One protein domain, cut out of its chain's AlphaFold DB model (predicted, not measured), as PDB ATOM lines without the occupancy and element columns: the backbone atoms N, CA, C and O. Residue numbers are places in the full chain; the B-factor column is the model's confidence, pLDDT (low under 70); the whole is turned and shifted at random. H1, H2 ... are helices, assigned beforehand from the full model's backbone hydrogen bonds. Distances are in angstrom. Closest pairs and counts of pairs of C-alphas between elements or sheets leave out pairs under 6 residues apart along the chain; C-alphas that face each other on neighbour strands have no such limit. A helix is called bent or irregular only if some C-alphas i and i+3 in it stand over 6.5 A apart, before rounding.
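This is residues 338 to 469 of the 853 residues of the protein "Hypothetical protein" of Polarella glacialis (UniProt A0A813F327). What does one see first? Two rows of helices are stacked side by side: H2, H4 and H6 run one way, H3 and H5 run back the other way, H7 packs at one end and H1 slants across the other end, on H2 and H3. From H3 to H7 the chain zigzags in an up-and-down bundle of five helices. How large is it? The printed part has 132 residues with seven named helices, H1 to H7 in chain order, and no named strand, and its class is all helix. It is compact, with a radius of gyration of the C-alphas of 14.5 A and spans of 46 by 32 by 20 A.

What does the first helix meet? H1, residues 339 to 347, touches H2, residues 358 to 368, at a steep tilt of 52 degrees; their closest C-alphas, of Leu 342 and Val 361, are 6.3 A apart. H3, residues 378 to 390, touches H1 with residues 381 to 385 alone, closest at the C-alphas of Gln 347 and Thr 381, 6.1 A. What follows H3? H4, residues 393 to 406, forms a helical hairpin with H3, at a shallow tilt of 21 degrees, opposite ways; their closest C-alphas, of Val 386 and Ala 400, are 4.8 A apart. H4 also touches H2, closest at the C-alphas of Leu 362 and Ala 399, 7.1 A. Where do the last three helices sit? H5, residues 413 to 433, touches H3 at the C-alphas of Leu 390 and Ala 426, 5.6 A; H6, residues 435 to 447, touches H4 at those of Ala 398 and Ala 444, 5.2 A; and H7, residues 459 to 469, touches H6 at those of Arg 435 and Leu 465, 6.7 A, each the closest pair. H4 and H7 are apart. Are the backbones in order? Every O i to N i+4 pair is within hydrogen-bond range in H1, H2, H3, H5 and H6, against 8 of 10 in H4 and 4 of 7 in H7.

Where are the anchors? H1 begins at C-alpha 339 (-57.884, -0.501, -45.636), and H7 ends at C-alpha 469 (-12.750, 5.434, -46.586). How long are the helices? From first to last C-alpha, H1 to H7 measure 12.3, 15.2, 18.8, 18.5, 30.1, 18.5 and 16.7 A. H4 is irregular: C-alphas 395 and 398 are 8.0 A apart.

How far does it reach? The two C-alphas farthest apart, those of Glu 340 and Arg 469, are 46.7 A apart. Is it continuous? The printed part has no cut, and the link from H6 to H7, 11 residues, is long. Where is confidence low? The mean pLDDT of the printed part is 75.6, and 49 residues are under 70, among them 446 to 469.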
ATOM      1  N   ASN A 338     -56.366  -4.612 -43.376       87.38
ATOM      2  CA  ASN A 338     -57.557  -3.985 -43.947       87.38
ATOM      3  C   ASN A 338     -57.305  -2.490 -44.287       87.38
ATOM      4  O   ASN A 338     -56.388  -1.881 -43.724       87.38
ATOM      5  N   PRO A 339     -58.090  -1.887 -45.205       89.50
ATOM      6  CA  PRO A 339     -57.884  -0.501 -45.636       89.50
ATOM      7  C   PRO A 339     -57.988   0.530 -44.504       89.50
ATOM      8  O   PRO A 339     -57.197   1.468 -44.462       89.50
ATOM      9  N   GLU A 340     -58.923   0.358 -43.568       90.19
ATOM     10  CA  GLU A 340     -59.126   1.299 -42.457       90.19
ATOM     11  C   GLU A 340     -57.921   1.313 -41.506       90.19
ATOM     12  O   GLU A 340     -57.427   2.374 -41.124       90.19
ATOM     13  N   GLU A 341     -57.384   0.138 -41.176       89.81
ATOM     14  CA  GLU A 341     -56.196  -0.028 -40.339       89.81
ATOM     15  C   GLU A 341     -54.939   0.527 -41.024       89.81
ATOM     16  O   GLU A 341     -54.081   1.131 -40.369       89.81
ATOM     17  N   LEU A 342     -54.836   0.380 -42.350       91.19
ATOM     18  CA  LEU A 342     -53.778   0.990 -43.152       91.19
ATOM     19  C   LEU A 342     -53.827   2.520 -43.073       91.19
ATOM     20  O   LEU A 342     -52.812   3.143 -42.748       91.19
ATOM     21  N   LEU A 343     -54.989   3.118 -43.349       92.31
ATOM     22  CA  LEU A 343     -55.175   4.570 -43.306       92.31
ATOM     23  C   LEU A 343     -54.895   5.107 -41.899       92.31
ATOM     24  O   LEU A 343     -54.084   6.021 -41.755       92.31
ATOM     25  N   ALA A 344     -55.436   4.465 -40.859       90.50
ATOM     26  CA  ALA A 344     -55.176   4.825 -39.465       90.50
ATOM     27  C   ALA A 344     -53.679   4.749 -39.110       90.50
ATOM     28  O   ALA A 344     -53.147   5.617 -38.416       90.50
ATOM     29  N   THR A 345     -52.962   3.744 -39.622       91.44
ATOM     30  CA  THR A 345     -51.513   3.602 -39.404       91.44
ATOM     31  C   THR A 345     -50.721   4.723 -40.080       91.44
ATOM     32  O   THR A 345     -49.775   5.250 -39.483       91.44
ATOM     33  N   ILE A 346     -51.107   5.120 -41.298       90.75
ATOM     34  CA  ILE A 346     -50.494   6.247 -42.016       90.75
ATOM     35  C   ILE A 346     -50.781   7.559 -41.279       90.75
ATOM     36  O   ILE A 346     -49.850   8.332 -41.047       90.75
ATOM     37  N   GLN A 347     -52.025   7.782 -40.841       90.00
ATOM     38  CA  GLN A 347     -52.433   8.961 -40.066       90.00
ATOM     39  C   GLN A 347     -51.682   9.067 -38.731       90.00
ATOM     40  O   GLN A 347     -51.264  10.154 -38.337       90.00
ATOM     41  N   ALA A 348     -51.420   7.934 -38.074       87.31
ATOM     42  CA  ALA A 348     -50.607   7.851 -36.861       87.31
ATOM     43  C   ALA A 348     -49.085   7.946 -37.120       87.31
ATOM     44  O   ALA A 348     -48.274   7.718 -36.215       87.31
ATOM     45  N   GLY A 349     -48.668   8.230 -38.357       85.25
ATOM     46  CA  GLY A 349     -47.270   8.404 -38.735       85.25
ATOM     47  C   GLY A 349     -46.423   7.136 -38.631       85.25
ATOM     48  O   GLY A 349     -45.233   7.219 -38.301       85.25
ATOM     49  N   CYS A 350     -47.027   5.961 -38.854       83.38
ATOM     50  CA  CYS A 350     -46.357   4.656 -38.814       83.38
ATOM     51  C   CYS A 350     -45.571   4.427 -37.501       83.38
ATOM     52  O   CYS A 350     -44.436   3.930 -37.497       83.38
ATOM     53  N   SER A 351     -46.139   4.863 -36.370       68.06
ATOM     54  CA  SER A 351     -45.497   4.832 -35.044       68.06
ATOM     55  C   SER A 351     -46.176   3.888 -34.037       68.06
ATOM     56  O   SER A 351     -45.921   3.964 -32.833       68.06
ATOM     57  N   VAL A 352     -47.037   2.977 -34.490       62.62
ATOM     58  CA  VAL A 352     -47.833   2.135 -33.589       62.62
ATOM     59  C   VAL A 352     -46.969   1.003 -33.013       62.62
ATOM     60  O   VAL A 352     -46.524   0.116 -33.737       62.62
ATOM     61  N   ARG A 353     -46.733   1.021 -31.691       63.62
ATOM     62  CA  ARG A 353     -45.825   0.095 -30.971       63.62
ATOM     63  C   ARG A 353     -46.202  -1.391 -31.113       63.62
ATOM     64  O   ARG A 353     -45.329  -2.235 -30.964       63.62
ATOM     65  N   ASN A 354     -47.468  -1.671 -31.426       69.12
ATOM     66  CA  ASN A 354     -48.038  -3.001 -31.679       69.12
ATOM     67  C   ASN A 354     -48.819  -3.055 -33.010       69.12
ATOM     68  O   ASN A 354     -49.722  -3.872 -33.149       69.12
ATOM     69  N   GLY A 355     -48.547  -2.136 -33.941       76.19
ATOM     70  CA  GLY A 355     -49.287  -2.046 -35.201       76.19
ATOM     71  C   GLY A 355     -48.569  -2.703 -36.379       76.19
ATOM     72  O   GLY A 355     -47.551  -3.377 -36.192       76.19
ATOM     73  N   PRO A 356     -49.083  -2.486 -37.600       85.19
ATOM     74  CA  PRO A 356     -48.528  -3.063 -38.813       85.19
ATOM     75  C   PRO A 356     -47.058  -2.678 -39.001       85.19
ATOM     76  O   PRO A 356     -46.657  -1.526 -38.815       85.19
ATOM     77  N   SER A 357     -46.239  -3.647 -39.404       86.25
ATOM     78  CA  SER A 357     -44.855  -3.390 -39.799       86.25
ATOM     79  C   SER A 357     -44.795  -2.496 -41.043       86.25
ATOM     80  O   SER A 357     -45.708  -2.486 -41.866       86.25
ATOM     81  N   LEU A 358     -43.675  -1.794 -41.252       87.12
ATOM     82  CA  LEU A 358     -43.470  -0.982 -42.463       87.12
ATOM     83  C   LEU A 358     -43.619  -1.794 -43.757       87.12
ATOM     84  O   LEU A 358     -44.111  -1.271 -44.752       87.12
ATOM     85  N   ALA A 359     -43.233  -3.073 -43.743       83.06
ATOM     86  CA  ALA A 359     -43.435  -3.962 -44.880       83.06
ATOM     87  C   ALA A 359     -44.930  -4.202 -45.155       83.06
ATOM     88  O   ALA A 359     -45.335  -4.158 -46.312       83.06
ATOM     89  N   GLN A 360     -45.747  -4.392 -44.110       85.62
ATOM     90  CA  GLN A 360     -47.204  -4.535 -44.237       85.62
ATOM     91  C   GLN A 360     -47.859  -3.238 -44.708       85.62
ATOM     92  O   GLN A 360     -48.722  -3.286 -45.574       85.62
ATOM     93  N   VAL A 361     -47.413  -2.084 -44.203       89.50
ATOM     94  CA  VAL A 361     -47.901  -0.774 -44.658       89.50
ATOM     95  C   VAL A 361     -47.611  -0.576 -46.146       89.50
ATOM     96  O   VAL A 361     -48.523  -0.273 -46.905       89.50
ATOM     97  N   LEU A 362     -46.372  -0.796 -46.600       87.94
ATOM     98  CA  LEU A 362     -46.008  -0.638 -48.016       87.94
ATOM     99  C   LEU A 362     -46.739  -1.636 -48.925       87.94
ATOM    100  O   LEU A 362     -47.179  -1.267 -50.014       87.94
ATOM    101  N   ALA A 363     -46.887  -2.886 -48.480       83.19
ATOM    102  CA  ALA A 363     -47.653  -3.892 -49.206       83.19
ATOM    103  C   ALA A 363     -49.140  -3.504 -49.289       83.19
ATOM    104  O   ALA A 363     -49.727  -3.588 -50.365       83.19
ATOM    105  N   GLY A 364     -49.719  -3.003 -48.193       86.88
ATOM    106  CA  GLY A 364     -51.093  -2.510 -48.124       86.88
ATOM    107  C   GLY A 364     -51.335  -1.288 -49.009       86.88
ATOM    108  O   GLY A 364     -52.298  -1.284 -49.768       86.88
ATOM    109  N   ILE A 365     -50.440  -0.292 -48.989       88.81
ATOM    110  CA  ILE A 365     -50.496   0.880 -49.882       88.81
ATOM    111  C   ILE A 365     -50.536   0.423 -51.338       88.81
ATOM    112  O   ILE A 365     -51.370   0.865 -52.120       88.81
ATOM    113  N   ARG A 366     -49.669  -0.523 -51.700       84.12
ATOM    114  CA  ARG A 366     -49.625  -1.048 -53.064       84.12
ATOM    115  C   ARG A 366     -50.833  -1.921 -53.413       84.12
ATOM    116  O   ARG A 366     -51.175  -2.016 -54.587       84.12
ATOM    117  N   HIS A 367     -51.446  -2.575 -52.426       84.06
ATOM    118  CA  HIS A 367     -52.624  -3.421 -52.613       84.06
ATOM    119  C   HIS A 367     -53.886  -2.612 -52.855       84.06
ATOM    120  O   HIS A 367     -54.582  -2.826 -53.843       84.06
ATOM    121  N   TRP A 368     -54.166  -1.714 -51.915       86.94
ATOM    122  CA  TRP A 368     -55.411  -0.970 -51.831       86.94
ATOM    123  C   TRP A 368     -55.352   0.327 -52.635       86.94
ATOM    124  O   TRP A 368     -56.394   0.866 -52.980       86.94
ATOM    125  N   GLY A 369     -54.146   0.806 -52.957       88.88
ATOM    126  CA  GLY A 369     -53.933   2.014 -53.745       88.88
ATOM    127  C   GLY A 369     -54.572   3.265 -53.142       88.88
ATOM    128  O   GLY A 369     -55.197   4.002 -53.903       88.88
ATOM    129  N   PRO A 370     -54.451   3.524 -51.821       92.31
ATOM    130  CA  PRO A 370     -55.071   4.694 -51.221       92.31
ATOM    131  C   PRO A 370     -54.488   5.965 -51.837       92.31
ATOM    132  O   PRO A 370     -53.298   6.039 -52.162       92.31
ATOM    133  N   THR A 371     -55.337   6.964 -51.975       92.31
ATOM    134  CA  THR A 371     -55.025   8.286 -52.497       92.31
ATOM    135  C   THR A 371     -54.985   9.304 -51.364       92.31
ATOM    136  O   THR A 371     -55.322   9.022 -50.215       92.31
ATOM    137  N   VAL A 372     -54.555  10.524 -51.680       90.06
ATOM    138  CA  VAL A 372     -54.521  11.619 -50.704       90.06
ATOM    139  C   VAL A 372     -55.922  11.945 -50.167       90.06
ATOM    140  O   VAL A 372     -56.047  12.384 -49.029       90.06
ATOM    141  N   GLU A 373     -56.966  11.704 -50.962       90.44
ATOM    142  CA  GLU A 373     -58.366  11.982 -50.615       90.44
ATOM    143  C   GLU A 373     -58.909  11.019 -49.551       90.44
ATOM    144  O   GLU A 373     -59.798  11.390 -48.786       90.44
ATOM    145  N   ASP A 374     -58.322   9.826 -49.437       90.56
ATOM    146  CA  ASP A 374     -58.714   8.810 -48.454       90.56
ATOM    147  C   ASP A 374     -58.197   9.117 -47.035       90.56
ATOM    148  O   ASP A 374     -58.551   8.436 -46.072       90.56
ATOM    149  N   LEU A 375     -57.336  10.131 -46.880       90.12
ATOM    150  CA  LEU A 375     -56.700  10.486 -45.613       90.12
ATOM    151  C   LEU A 375     -57.242  11.803 -45.063       90.12
ATOM    152  O   LEU A 375     -57.168  12.854 -45.701       90.12
ATOM    153  N   GLU A 376     -57.673  11.787 -43.802       86.50
ATOM    154  CA  GLU A 376     -57.998  13.022 -43.087       86.50
ATOM    155  C   GLU A 376     -56.760  13.937 -43.026       86.50
ATOM    156  O   GLU A 376     -55.682  13.520 -42.595       86.50
ATOM    157  N   GLY A 377     -56.898  15.181 -43.495       81.94
ATOM    158  CA  GLY A 377     -55.795  16.143 -43.621       81.94
ATOM    159  C   GLY A 377     -54.937  15.999 -44.890       81.94
ATOM    160  O   GLY A 377     -53.992  16.771 -45.073       81.94
ATOM    161  N   GLY A 378     -55.268  15.054 -45.777       89.81
ATOM    162  CA  GLY A 378     -54.689  14.917 -47.112       89.81
ATOM    163  C   GLY A 378     -53.159  14.882 -47.134       89.81
ATOM    164  O   GLY A 378     -52.512  14.167 -46.364       89.81
ATOM    165  N   GLY A 379     -52.555  15.676 -48.026       86.12
ATOM    166  CA  GLY A 379     -51.109  15.654 -48.267       86.12
ATOM    167  C   GLY A 379     -50.281  16.065 -47.046       86.12
ATOM    168  O   GLY A 379     -49.172  15.567 -46.857       86.12
ATOM    169  N   ALA A 380     -50.835  16.903 -46.163       82.81
ATOM    170  CA  ALA A 380     -50.174  17.296 -44.921       82.81
ATOM    171  C   ALA A 380     -50.028  16.114 -43.950       82.81
ATOM    172  O   ALA A 380     -49.007  15.991 -43.271       82.81
ATOM    173  N   THR A 381     -51.016  15.221 -43.903       89.62
ATOM    174  CA  THR A 381     -50.973  14.006 -43.078       89.62
ATOM    175  C   THR A 381     -49.953  13.009 -43.611       89.62
ATOM    176  O   THR A 381     -49.154  12.470 -42.843       89.62
ATOM    177  N   VAL A 382     -49.905  12.826 -44.934       91.88
ATOM    178  CA  VAL A 382     -48.873  11.999 -45.574       91.88
ATOM    179  C   VAL A 382     -47.479  12.575 -45.303       91.88
ATOM    180  O   VAL A 382     -46.584  11.829 -44.907       91.88
ATOM    181  N   LEU A 383     -47.290  13.894 -45.426       87.75
ATOM    182  CA  LEU A 383     -46.008  14.539 -45.129       87.75
ATOM    183  C   LEU A 383     -45.589  14.319 -43.666       87.75
ATOM    184  O   LEU A 383     -44.451  13.927 -43.424       87.75
ATOM    185  N   LYS A 384     -46.502  14.469 -42.695       87.94
ATOM    186  CA  LYS A 384     -46.228  14.163 -41.274       87.94
ATOM    187  C   LYS A 384     -45.792  12.710 -41.066       87.94
ATOM    188  O   LYS A 384     -44.877  12.435 -40.286       87.94
ATOM    189  N   CYS A 385     -46.425  11.774 -41.773       92.38
ATOM    190  CA  CYS A 385     -46.049  10.365 -41.735       92.38
ATOM    191  C   CYS A 385     -44.628  10.147 -42.262       92.38
ATOM    192  O   CYS A 385     -43.784   9.561 -41.582       92.38
ATOM    193  N   VAL A 386     -44.328  10.702 -43.434       92.62
ATOM    194  CA  VAL A 386     -43.002  10.652 -44.054       92.62
ATOM    195  C   VAL A 386     -41.939  11.288 -43.146       92.62
ATOM    196  O   VAL A 386     -40.883  10.695 -42.933       92.62
ATOM    197  N   GLN A 387     -42.234  12.421 -42.509       86.62
ATOM    198  CA  GLN A 387     -41.359  13.079 -41.531       86.62
ATOM    199  C   GLN A 387     -41.062  12.194 -40.310       86.62
ATOM    200  O   GLN A 387     -39.906  12.054 -39.902       86.62
ATOM    201  N   SER A 388     -42.079  11.533 -39.749       88.12
ATOM    202  CA  SER A 388     -41.915  10.558 -38.656       88.12
ATOM    203  C   SER A 388     -40.978   9.400 -39.038       88.12
ATOM    204  O   SER A 388     -40.184   8.919 -38.218       88.12
ATOM    205  N   LEU A 389     -41.027   8.963 -40.298       90.69
ATOM    206  CA  LEU A 389     -40.132   7.936 -40.832       90.69
ATOM    207  C   LEU A 389     -38.707   8.463 -41.035       90.69
ATOM    208  O   LEU A 389     -37.748   7.786 -40.659       90.69
ATOM    209  N   LEU A 390     -38.552   9.685 -41.546       86.81
ATOM    210  CA  LEU A 390     -37.250  10.332 -41.741       86.81
ATOM    211  C   LEU A 390     -36.521  10.625 -40.419       86.81
ATOM    212  O   LEU A 390     -35.292  10.602 -40.392       86.81
ATOM    213  N   ARG A 391     -37.242  10.767 -39.295       83.88
ATOM    214  CA  ARG A 391     -36.652  10.799 -37.937       83.88
ATOM    215  C   ARG A 391     -35.988   9.474 -37.528       83.88
ATOM    216  O   ARG A 391     -35.167   9.452 -36.614       83.88
ATOM    217  N   ARG A 392     -36.302   8.360 -38.204       87.19
ATOM    218  CA  ARG A 392     -35.734   7.014 -37.974       87.19
ATOM    219  C   ARG A 392     -35.069   6.472 -39.253       87.19
ATOM    220  O   ARG A 392     -35.388   5.368 -39.712       87.19
ATOM    221  N   PRO A 393     -34.101   7.199 -39.837       81.94
ATOM    222  CA  PRO A 393     -33.733   7.016 -41.237       81.94
ATOM    223  C   PRO A 393     -33.017   5.688 -41.515       81.94
ATOM    224  O   PRO A 393     -33.066   5.186 -42.631       81.94
ATOM    225  N   ARG A 394     -32.411   5.054 -40.500       83.00
ATOM    226  CA  ARG A 394     -31.730   3.755 -40.661       83.00
ATOM    227  C   ARG A 394     -32.660   2.637 -41.126       83.00
ATOM    228  O   ARG A 394     -32.245   1.795 -41.912       83.00
ATOM    229  N   ALA A 395     -33.894   2.624 -40.625       82.62
ATOM    230  CA  ALA A 395     -34.857   1.562 -40.904       82.62
ATOM    231  C   ALA A 395     -35.946   1.988 -41.897       82.62
ATOM    232  O   ALA A 395     -36.565   1.129 -42.517       82.62
ATOM    233  N   ALA A 396     -36.196   3.293 -42.039       89.25
ATOM    234  CA  ALA A 396     -37.437   3.782 -42.631       89.25
ATOM    235  C   ALA A 396     -37.272   4.733 -43.828       89.25
ATOM    236  O   ALA A 396     -38.274   5.088 -44.440       89.25
ATOM    237  N   PHE A 397     -36.049   5.124 -44.210       90.25
ATOM    238  CA  PHE A 397     -35.846   6.127 -45.268       90.25
ATOM    239  C   PHE A 397     -36.457   5.712 -46.616       90.25
ATOM    240  O   PHE A 397     -37.193   6.477 -47.227       90.25
ATOM    241  N   ALA A 398     -36.206   4.481 -47.068       85.12
ATOM    242  CA  ALA A 398     -36.755   3.995 -48.336       85.12
ATOM    243  C   ALA A 398     -38.294   3.926 -48.323       85.12
ATOM    244  O   ALA A 398     -38.936   4.227 -49.327       85.12
ATOM    245  N   ALA A 399     -38.886   3.580 -47.175       89.12
ATOM    246  CA  ALA A 399     -40.334   3.590 -46.999       89.12
ATOM    247  C   ALA A 399     -40.894   5.017 -47.059       89.12
ATOM    248  O   ALA A 399     -41.922   5.235 -47.688       89.12
ATOM    249  N   ALA A 400     -40.188   5.986 -46.468       92.56
ATOM    250  CA  ALA A 400     -40.547   7.401 -46.512       92.56
ATOM    251  C   ALA A 400     -40.604   7.919 -47.961       92.56
ATOM    252  O   ALA A 400     -41.595   8.525 -48.354       92.56
ATOM    253  N   VAL A 401     -39.586   7.596 -48.769       89.75
ATOM    254  CA  VAL A 401     -39.541   7.906 -50.209       89.75
ATOM    255  C   VAL A 401     -40.700   7.245 -50.966       89.75
ATOM    256  O   VAL A 401     -41.391   7.907 -51.735       89.75
ATOM    257  N   SER A 402     -40.951   5.956 -50.707       88.25
ATOM    258  CA  SER A 402     -42.008   5.195 -51.392       88.25
ATOM    259  C   SER A 402     -43.403   5.746 -51.080       88.25
ATOM    260  O   SER A 402     -44.226   5.891 -51.977       88.25
ATOM    261  N   ILE A 403     -43.666   6.086 -49.813       91.81
ATOM    262  CA  ILE A 403     -44.933   6.688 -49.376       91.81
ATOM    263  C   ILE A 403     -45.094   8.076 -50.002       91.81
ATOM    264  O   ILE A 403     -46.139   8.366 -50.572       91.81
ATOM    265  N   PHE A 404     -44.056   8.917 -49.950       91.25
ATOM    266  CA  PHE A 404     -44.091  10.252 -50.553       91.25
ATOM    267  C   PHE A 404     -44.428  10.201 -52.050       91.25
ATOM    268  O   PHE A 404     -45.284  10.955 -52.517       91.25
ATOM    269  N   SER A 405     -43.779   9.291 -52.785       87.94
ATOM    270  CA  SER A 405     -43.995   9.127 -54.223       87.94
ATOM    271  C   SER A 405     -45.377   8.560 -54.548       87.94
ATOM    272  O   SER A 405     -46.075   9.112 -55.397       87.94
ATOM    273  N   HIS A 406     -45.821   7.522 -53.824       89.44
ATOM    274  CA  HIS A 406     -47.134   6.893 -54.032       89.44
ATOM    275  C   HIS A 406     -48.283   7.903 -53.957       89.44
ATOM    276  O   HIS A 406     -49.161   7.911 -54.814       89.44
ATOM    277  N   PHE A 407     -48.260   8.788 -52.959       91.19
ATOM    278  CA  PHE A 407     -49.295   9.809 -52.775       91.19
ATOM    279  C   PHE A 407     -49.124  11.036 -53.689       91.19
ATOM    280  O   PHE A 407     -49.867  12.005 -53.553       91.19
ATOM    281  N   GLY A 408     -48.154  11.033 -54.608       85.81
ATOM    282  CA  GLY A 408     -47.989  12.090 -55.609       85.81
ATOM    283  C   GLY A 408     -47.633  13.463 -55.033       85.81
ATOM    284  O   GLY A 408     -47.831  14.477 -55.700       85.81
ATOM    285  N   LEU A 409     -47.086  13.523 -53.812       83.69
ATOM    286  CA  LEU A 409     -46.813  14.794 -53.127       83.69
ATOM    287  C   LEU A 409     -45.767  15.659 -53.844       83.69
ATOM    288  O   LEU A 409     -45.734  16.870 -53.645       83.69
ATOM    289  N   GLY A 410     -44.936  15.058 -54.699       74.88
ATOM    290  CA  GLY A 410     -43.935  15.769 -55.498       74.88
ATOM    291  C   GLY A 410     -44.519  16.734 -56.538       74.88
ATOM    292  O   GLY A 410     -43.774  17.549 -57.074       74.88
ATOM    293  N   GLY A 411     -45.826  16.669 -56.821       74.12
ATOM    294  CA  GLY A 411     -46.511  17.655 -57.665       74.12
ATOM    295  C   GLY A 411     -46.731  19.010 -56.980       74.12
ATOM    296  O   GLY A 411     -46.905  20.017 -57.665       74.12
ATOM    297  N   ASP A 412     -46.693  19.056 -55.646       76.31
ATOM    298  CA  ASP A 412     -46.798  20.284 -54.859       76.31
ATOM    299  C   ASP A 412     -45.394  20.778 -54.480       76.31
ATOM    300  O   ASP A 412     -44.671  20.140 -53.712       76.31
ATOM    301  N   SER A 413     -45.010  21.947 -55.002       65.44
ATOM    302  CA  SER A 413     -43.680  22.530 -54.784       65.44
ATOM    303  C   SER A 413     -43.348  22.758 -53.305       65.44
ATOM    304  O   SER A 413     -42.171  22.734 -52.941       65.44
ATOM    305  N   LEU A 414     -44.348  23.008 -52.456       67.31
ATOM    306  CA  LEU A 414     -44.152  23.289 -51.037       67.31
ATOM    307  C   LEU A 414     -43.969  21.996 -50.236       67.31
ATOM    308  O   LEU A 414     -43.098  21.926 -49.368       67.31
ATOM    309  N   LEU A 415     -44.746  20.956 -50.547       75.38
ATOM    310  CA  LEU A 415     -44.583  19.635 -49.929       75.38
ATOM    311  C   LEU A 415     -43.280  18.964 -50.375       75.38
ATOM    312  O   LEU A 415     -42.594  18.369 -49.542       75.38
ATOM    313  N   LEU A 416     -42.913  19.118 -51.652       75.38
ATOM    314  CA  LEU A 416     -41.631  18.670 -52.192       75.38
ATOM    315  C   LEU A 416     -40.464  19.322 -51.452       75.38
ATOM    316  O   LEU A 416     -39.635  18.612 -50.893       75.38
ATOM    317  N   SER A 417     -40.445  20.653 -51.355       62.78
ATOM    318  CA  SER A 417     -39.359  21.370 -50.675       62.78
ATOM    319  C   SER A 417     -39.213  20.960 -49.203       62.78
ATOM    320  O   SER A 417     -38.095  20.784 -48.717       62.78
ATOM    321  N   ARG A 418     -40.328  20.741 -48.492       68.00
ATOM    322  CA  ARG A 418     -40.304  20.259 -47.099       68.00
ATOM    323  C   ARG A 418     -39.744  18.845 -46.991       68.00
ATOM    324  O   ARG A 418     -38.875  18.598 -46.159       68.00
ATOM    325  N   PHE A 419     -40.199  17.937 -47.852       81.50
ATOM    326  CA  PHE A 419     -39.659  16.583 -47.907       81.50
ATOM    327  C   PHE A 419     -38.156  16.585 -48.188       81.50
ATOM    328  O   PHE A 419     -37.411  15.883 -47.507       81.50
ATOM    329  N   GLU A 420     -37.704  17.381 -49.161       73.38
ATOM    330  CA  GLU A 420     -36.290  17.487 -49.510       73.38
ATOM    331  C   GLU A 420     -35.455  17.951 -48.311       73.38
ATOM    332  O   GLU A 420     -34.425  17.349 -48.003       73.38
ATOM    333  N   ALA A 421     -35.927  18.959 -47.578       63.91
ATOM    334  CA  ALA A 421     -35.263  19.440 -46.372       63.91
ATOM    335  C   ALA A 421     -35.150  18.346 -45.289       63.91
ATOM    336  O   ALA A 421     -34.057  18.084 -44.775       63.91
ATOM    337  N   ASP A 422     -36.244  17.642 -44.988       72.81
ATOM    338  CA  ASP A 422     -36.253  16.567 -43.988       72.81
ATOM    339  C   ASP A 422     -35.390  15.368 -44.413       72.81
ATOM    340  O   ASP A 422     -34.662  14.778 -43.604       72.81
ATOM    341  N   ALA A 423     -35.419  15.016 -45.699       77.69
ATOM    342  CA  ALA A 423     -34.595  13.958 -46.260       77.69
ATOM    343  C   ALA A 423     -33.103  14.329 -46.218       77.69
ATOM    344  O   ALA A 423     -32.271  13.454 -45.963       77.69
ATOM    345  N   LEU A 424     -32.740  15.608 -46.381       67.62
ATOM    346  CA  LEU A 424     -31.350  16.073 -46.256       67.62
ATOM    347  C   LEU A 424     -30.835  15.896 -44.830       67.62
ATOM    348  O   LEU A 424     -29.747  15.347 -44.626       67.62
ATOM    349  N   VAL A 425     -31.641  16.279 -43.839       63.19
ATOM    350  CA  VAL A 425     -31.322  16.067 -42.419       63.19
ATOM    351  C   VAL A 425     -31.173  14.574 -42.115       63.19
ATOM    352  O   VAL A 425     -30.193  14.151 -41.497       63.19
ATOM    353  N   ALA A 426     -32.100  13.750 -42.602       72.50
ATOM    354  CA  ALA A 426     -32.065  12.303 -42.432       72.50
ATOM    355  C   ALA A 426     -30.811  11.661 -43.051       72.50
ATOM    356  O   ALA A 426     -30.152  10.837 -42.407       72.50
ATOM    357  N   LEU A 427     -30.416  12.064 -44.261       73.12
ATOM    358  CA  LEU A 427     -29.159  11.622 -44.867       73.12
ATOM    359  C   LEU A 427     -27.952  12.072 -44.040       73.12
ATOM    360  O   LEU A 427     -26.963  11.340 -43.969       73.12
ATOM    361  N   ALA A 428     -28.003  13.252 -43.406       61.38
ATOM    362  CA  ALA A 428     -26.874  13.769 -42.631       61.38
ATOM    363  C   ALA A 428     -26.652  12.890 -41.400       61.38
ATOM    364  O   ALA A 428     -25.527  12.453 -41.141       61.38
ATOM    365  N   VAL A 429     -27.745  12.504 -40.737       66.50
ATOM    366  CA  VAL A 429     -27.741  11.504 -39.664       66.50
ATOM    367  C   VAL A 429     -27.169  10.169 -40.150       66.50
ATOM    368  O   VAL A 429     -26.306   9.591 -39.485       66.50
ATOM    369  N   LEU A 430     -27.600   9.667 -41.311       67.81
ATOM    370  CA  LEU A 430     -27.095   8.400 -41.856       67.81
ATOM    371  C   LEU A 430     -25.603   8.458 -42.192       67.81
ATOM    372  O   LEU A 430     -24.866   7.525 -41.878       67.81
ATOM    373  N   SER A 431     -25.131   9.569 -42.751       63.53
ATOM    374  CA  SER A 431     -23.725   9.747 -43.124       63.53
ATOM    375  C   SER A 431     -22.759   9.705 -41.944       63.53
ATOM    376  O   SER A 431     -21.645   9.200 -42.083       63.53
ATOM    377  N   GLY A 432     -23.198  10.156 -40.768       54.78
ATOM    378  CA  GLY A 432     -22.422  10.061 -39.536       54.78
ATOM    379  C   GLY A 432     -22.549   8.722 -38.808       54.78
ATOM    380  O   GLY A 432     -21.805   8.492 -37.857       54.78
ATOM    381  N   SER A 433     -23.487   7.848 -39.199       67.31
ATOM    382  CA  SER A 433     -23.955   6.777 -38.310       67.31
ATOM    383  C   SER A 433     -24.103   5.386 -38.939       67.31
ATOM    384  O   SER A 433     -23.893   4.405 -38.226       67.31
ATOM    385  N   ASP A 434     -24.489   5.254 -40.213       69.00
ATOM    386  CA  ASP A 434     -24.686   3.967 -40.898       69.00
ATOM    387  C   ASP A 434     -24.528   4.103 -42.423       69.00
ATOM    388  O   ASP A 434     -25.414   4.564 -43.144       69.00
ATOM    389  N   ARG A 435     -23.381   3.629 -42.927       66.00
ATOM    390  CA  ARG A 435     -23.017   3.697 -44.349       66.00
ATOM    391  C   ARG A 435     -23.959   2.893 -45.247       66.00
ATOM    392  O   ARG A 435     -24.226   3.309 -46.370       66.00
ATOM    393  N   ARG A 436     -24.408   1.717 -44.793       63.72
ATOM    394  CA  ARG A 436     -25.256   0.833 -45.610       63.72
ATOM    395  C   ARG A 436     -26.652   1.421 -45.731       63.72
ATOM    396  O   ARG A 436     -27.206   1.424 -46.826       63.72
ATOM    397  N   ALA A 437     -27.176   1.959 -44.633       69.62
ATOM    398  CA  ALA A 437     -28.441   2.677 -44.653       69.62
ATOM    399  C   ALA A 437     -28.362   3.948 -45.512       69.62
ATOM    400  O   ALA A 437     -29.287   4.210 -46.274       69.62
ATOM    401  N   LEU A 438     -27.248   4.696 -45.466       71.31
ATOM    402  CA  LEU A 438     -27.033   5.846 -46.353       71.31
ATOM    403  C   LEU A 438     -27.058   5.450 -47.839       71.31
ATOM    404  O   LEU A 438     -27.707   6.105 -48.647       71.31
ATOM    405  N   GLU A 439     -26.365   4.369 -48.201       64.19
ATOM    406  CA  GLU A 439     -26.335   3.861 -49.577       64.19
ATOM    407  C   GLU A 439     -27.737   3.431 -50.050       64.19
ATOM    408  O   GLU A 439     -28.142   3.770 -51.159       64.19
ATOM    409  N   ALA A 440     -28.512   2.764 -49.187       66.75
ATOM    410  CA  ALA A 440     -29.897   2.392 -49.473       66.75
ATOM    411  C   ALA A 440     -30.834   3.610 -49.598       66.75
ATOM    412  O   ALA A 440     -31.704   3.629 -50.465       66.75
ATOM    413  N   ALA A 441     -30.644   4.639 -48.767       74.19
ATOM    414  CA  ALA A 441     -31.415   5.880 -48.811       74.19
ATOM    415  C   ALA A 441     -31.205   6.643 -50.130       74.19
ATOM    416  O   ALA A 441     -32.169   7.049 -50.776       74.19
ATOM    417  N   LEU A 442     -29.950   6.768 -50.571       67.75
ATOM    418  CA  LEU A 442     -29.617   7.391 -51.856       67.75
ATOM    419  C   LEU A 442     -30.161   6.592 -53.046       67.75
ATOM    420  O   LEU A 442     -30.624   7.184 -54.018       67.75
ATOM    421  N   GLN A 443     -30.150   5.258 -52.971       66.31
ATOM    422  CA  GLN A 443     -30.770   4.408 -53.993       66.31
ATOM    423  C   GLN A 443     -32.285   4.607 -54.071       66.31
ATOM    424  O   GLN A 443     -32.823   4.640 -55.173       66.31
ATOM    425  N   ALA A 444     -32.963   4.766 -52.929       71.56
ATOM    426  CA  ALA A 444     -34.397   5.034 -52.902       71.56
ATOM    427  C   ALA A 444     -34.733   6.370 -53.584       71.56
ATOM    428  O   ALA A 444     -35.619   6.404 -54.428       71.56
ATOM    429  N   LEU A 445     -33.985   7.443 -53.297       72.06
ATOM    430  CA  LEU A 445     -34.174   8.741 -53.967       72.06
ATOM    431  C   LEU A 445     -33.925   8.658 -55.476       72.06
ATOM    432  O   LEU A 445     -34.683   9.217 -56.259       72.06
ATOM    433  N   ALA A 446     -32.878   7.940 -55.890       61.78
ATOM    434  CA  ALA A 446     -32.533   7.787 -57.303       61.78
ATOM    435  C   ALA A 446     -33.557   6.959 -58.096       61.78
ATOM    436  O   ALA A 446     -33.619   7.086 -59.319       61.78
ATOM    437  N   ALA A 447     -34.329   6.104 -57.422       62.41
ATOM    438  CA  ALA A 447     -35.386   5.318 -58.046       62.41
ATOM    439  C   ALA A 447     -36.636   6.154 -58.370       62.41
ATOM    440  O   ALA A 447     -37.413   5.746 -59.230       62.41
ATOM    441  N   GLU A 448     -36.813   7.316 -57.732       67.75
ATOM    442  CA  GLU A 448     -38.004   8.150 -57.880       67.75
ATOM    443  C   GLU A 448     -37.767   9.333 -58.835       67.75
ATOM    444  O   GLU A 448     -37.017  10.252 -58.496       67.75
ATOM    445  N   PRO A 449     -38.423   9.385 -60.013       62.34
ATOM    446  CA  PRO A 449     -38.160  10.404 -61.033       62.34
ATOM    447  C   PRO A 449     -38.302  11.848 -60.536       62.34
ATOM    448  O   PRO A 449     -37.467  12.689 -60.870       62.34
ATOM    449  N   LEU A 450     -39.308  12.131 -59.702       61.41
ATOM    450  CA  LEU A 450     -39.561  13.469 -59.149       61.41
ATOM    451  C   LEU A 450     -38.531  13.895 -58.093       61.41
ATOM    452  O   LEU A 450     -38.317  15.085 -57.902       61.41
ATOM    453  N   LEU A 451     -37.875  12.935 -57.439       62.16
ATOM    454  CA  LEU A 451     -36.839  13.171 -56.424       62.16
ATOM    455  C   LEU A 451     -35.419  13.013 -56.998       62.16
ATOM    456  O   LEU A 451     -34.427  13.322 -56.335       62.16
ATOM    457  N   SER A 452     -35.317  12.554 -58.249       51.72
ATOM    458  CA  SER A 452     -34.061  12.333 -58.972       51.72
ATOM    459  C   SER A 452     -33.403  13.621 -59.499       51.72
ATOM    460  O   SER A 452     -32.267  13.582 -59.980       51.72
ATOM    461  N   ALA A 453     -34.072  14.775 -59.382       39.09
ATOM    462  CA  ALA A 453     -33.575  16.081 -59.811       39.09
ATOM    463  C   ALA A 453     -33.587  17.059 -58.619       39.09
ATOM    464  O   ALA A 453     -34.668  17.277 -58.093       39.09
ATOM    465  N   PRO A 454     -32.464  17.675 -58.175       45.16
ATOM    466  CA  PRO A 454     -31.166  17.824 -58.826       45.16
ATOM    467  C   PRO A 454     -29.998  17.131 -58.085       45.16
ATOM    468  O   PRO A 454     -29.975  17.051 -56.854       45.16
ATOM    469  N   PRO A 455     -28.913  16.778 -58.803       44.97
ATOM    470  CA  PRO A 455     -27.692  16.235 -58.218       44.97
ATOM    471  C   PRO A 455     -26.906  17.146 -57.257       44.97
ATOM    472  O   PRO A 455     -25.775  16.823 -56.909       44.97
ATOM    473  N   ALA A 456     -27.448  18.302 -56.875       43.78
ATOM    474  CA  ALA A 456     -26.806  19.292 -56.016       43.78
ATOM    475  C   ALA A 456     -27.163  19.150 -54.548       43.78
ATOM    476  O   ALA A 456     -26.260  19.111 -53.711       43.78
ATOM    477  N   ALA A 457     -28.450  18.985 -54.254       47.88
ATOM    478  CA  ALA A 457     -28.939  18.886 -52.888       47.88
ATOM    479  C   ALA A 457     -28.298  17.697 -52.153       47.88
ATOM    480  O   ALA A 457     -27.826  17.829 -51.029       47.88
ATOM    481  N   TRP A 458     -28.180  16.552 -52.830       59.81
ATOM    482  CA  TRP A 458     -27.728  15.290 -52.232       59.81
ATOM    483  C   TRP A 458     -26.225  15.002 -52.413       59.81
ATOM    484  O   TRP A 458     -25.722  13.984 -51.930       59.81
ATOM    485  N   ALA A 459     -25.474  15.877 -53.098       54.34
ATOM    486  CA  ALA A 459     -24.086  15.607 -53.500       54.34
ATOM    487  C   ALA A 459     -23.124  15.392 -52.338       54.34
ATOM    488  O   ALA A 459     -22.213  14.561 -52.400       54.34
ATOM    489  N   TRP A 460     -23.337  16.135 -51.260       54.28
ATOM    490  CA  TRP A 460     -22.536  16.028 -50.053       54.28
ATOM    491  C   TRP A 460     -22.717  14.653 -49.381       54.28
ATOM    492  O   TRP A 460     -21.756  14.103 -48.845       54.28
ATOM    493  N   ALA A 461     -23.910  14.052 -49.461       54.22
ATOM    494  CA  ALA A 461     -24.200  12.747 -48.872       54.22
ATOM    495  C   ALA A 461     -23.471  11.635 -49.642       54.22
ATOM    496  O   ALA A 461     -22.852  10.750 -49.046       54.22
ATOM    497  N   ALA A 462     -23.446  11.739 -50.974       53.66
ATOM    498  CA  ALA A 462     -22.632  10.878 -51.830       53.66
ATOM    499  C   ALA A 462     -21.120  11.057 -51.565       53.66
ATOM    500  O   ALA A 462     -20.383  10.070 -51.500       53.66
ATOM    501  N   LYS A 463     -20.646  12.292 -51.330       53.75
ATOM    502  CA  LYS A 463     -19.260  12.576 -50.899       53.75
ATOM    503  C   LYS A 463     -18.924  11.923 -49.556       53.75
ATOM    504  O   LYS A 463     -17.854  11.330 -49.424       53.75
ATOM    505  N   ALA A 464     -19.830  11.975 -48.579       50.03
ATOM    506  CA  ALA A 464     -19.617  11.386 -47.256       50.03
ATOM    507  C   ALA A 464     -19.384   9.861 -47.312       50.03
ATOM    508  O   ALA A 464     -18.578   9.334 -46.540       50.03
ATOM    509  N   LEU A 465     -20.004   9.157 -48.274       53.09
ATOM    510  CA  LEU A 465     -19.698   7.745 -48.559       53.09
ATOM    511  C   LEU A 465     -18.245   7.528 -49.025       53.09
ATOM    512  O   LEU A 465     -17.678   6.464 -48.762       53.09
ATOM    513  N   GLY A 466     -17.647   8.510 -49.705       47.00
ATOM    514  CA  GLY A 466     -16.261   8.488 -50.183       47.00
ATOM    515  C   GLY A 466     -15.221   8.855 -49.115       47.00
ATOM    516  O   GLY A 466     -14.199   8.178 -49.003       47.00
ATOM    517  N   ASP A 467     -15.489   9.875 -48.292       43.06
ATOM    518  CA  ASP A 467     -14.514  10.443 -47.341       43.06
ATOM    519  C   ASP A 467     -14.226   9.535 -46.125       43.06
ATOM    520  O   ASP A 467     -13.093   9.480 -45.639       43.06
ATOM    521  N   ALA A 468     -15.199   8.751 -45.647       42.44
ATOM    522  CA  ALA A 468     -15.002   7.824 -44.520       42.44
ATOM    523  C   ALA A 468     -13.974   6.707 -44.817       42.44
ATOM    524  O   ALA A 468     -13.353   6.160 -43.903       42.44
ATOM    525  N   ARG A 469     -13.747   6.403 -46.100       37.66
ATOM    526  CA  ARG A 469     -12.750   5.434 -46.586       37.66
ATOM    527  C   ARG A 469     -11.310   5.954 -46.480       37.66
ATOM    528  O   ARG A 469     -10.382   5.153 -46.436       37.66
TER     529      ARG A 469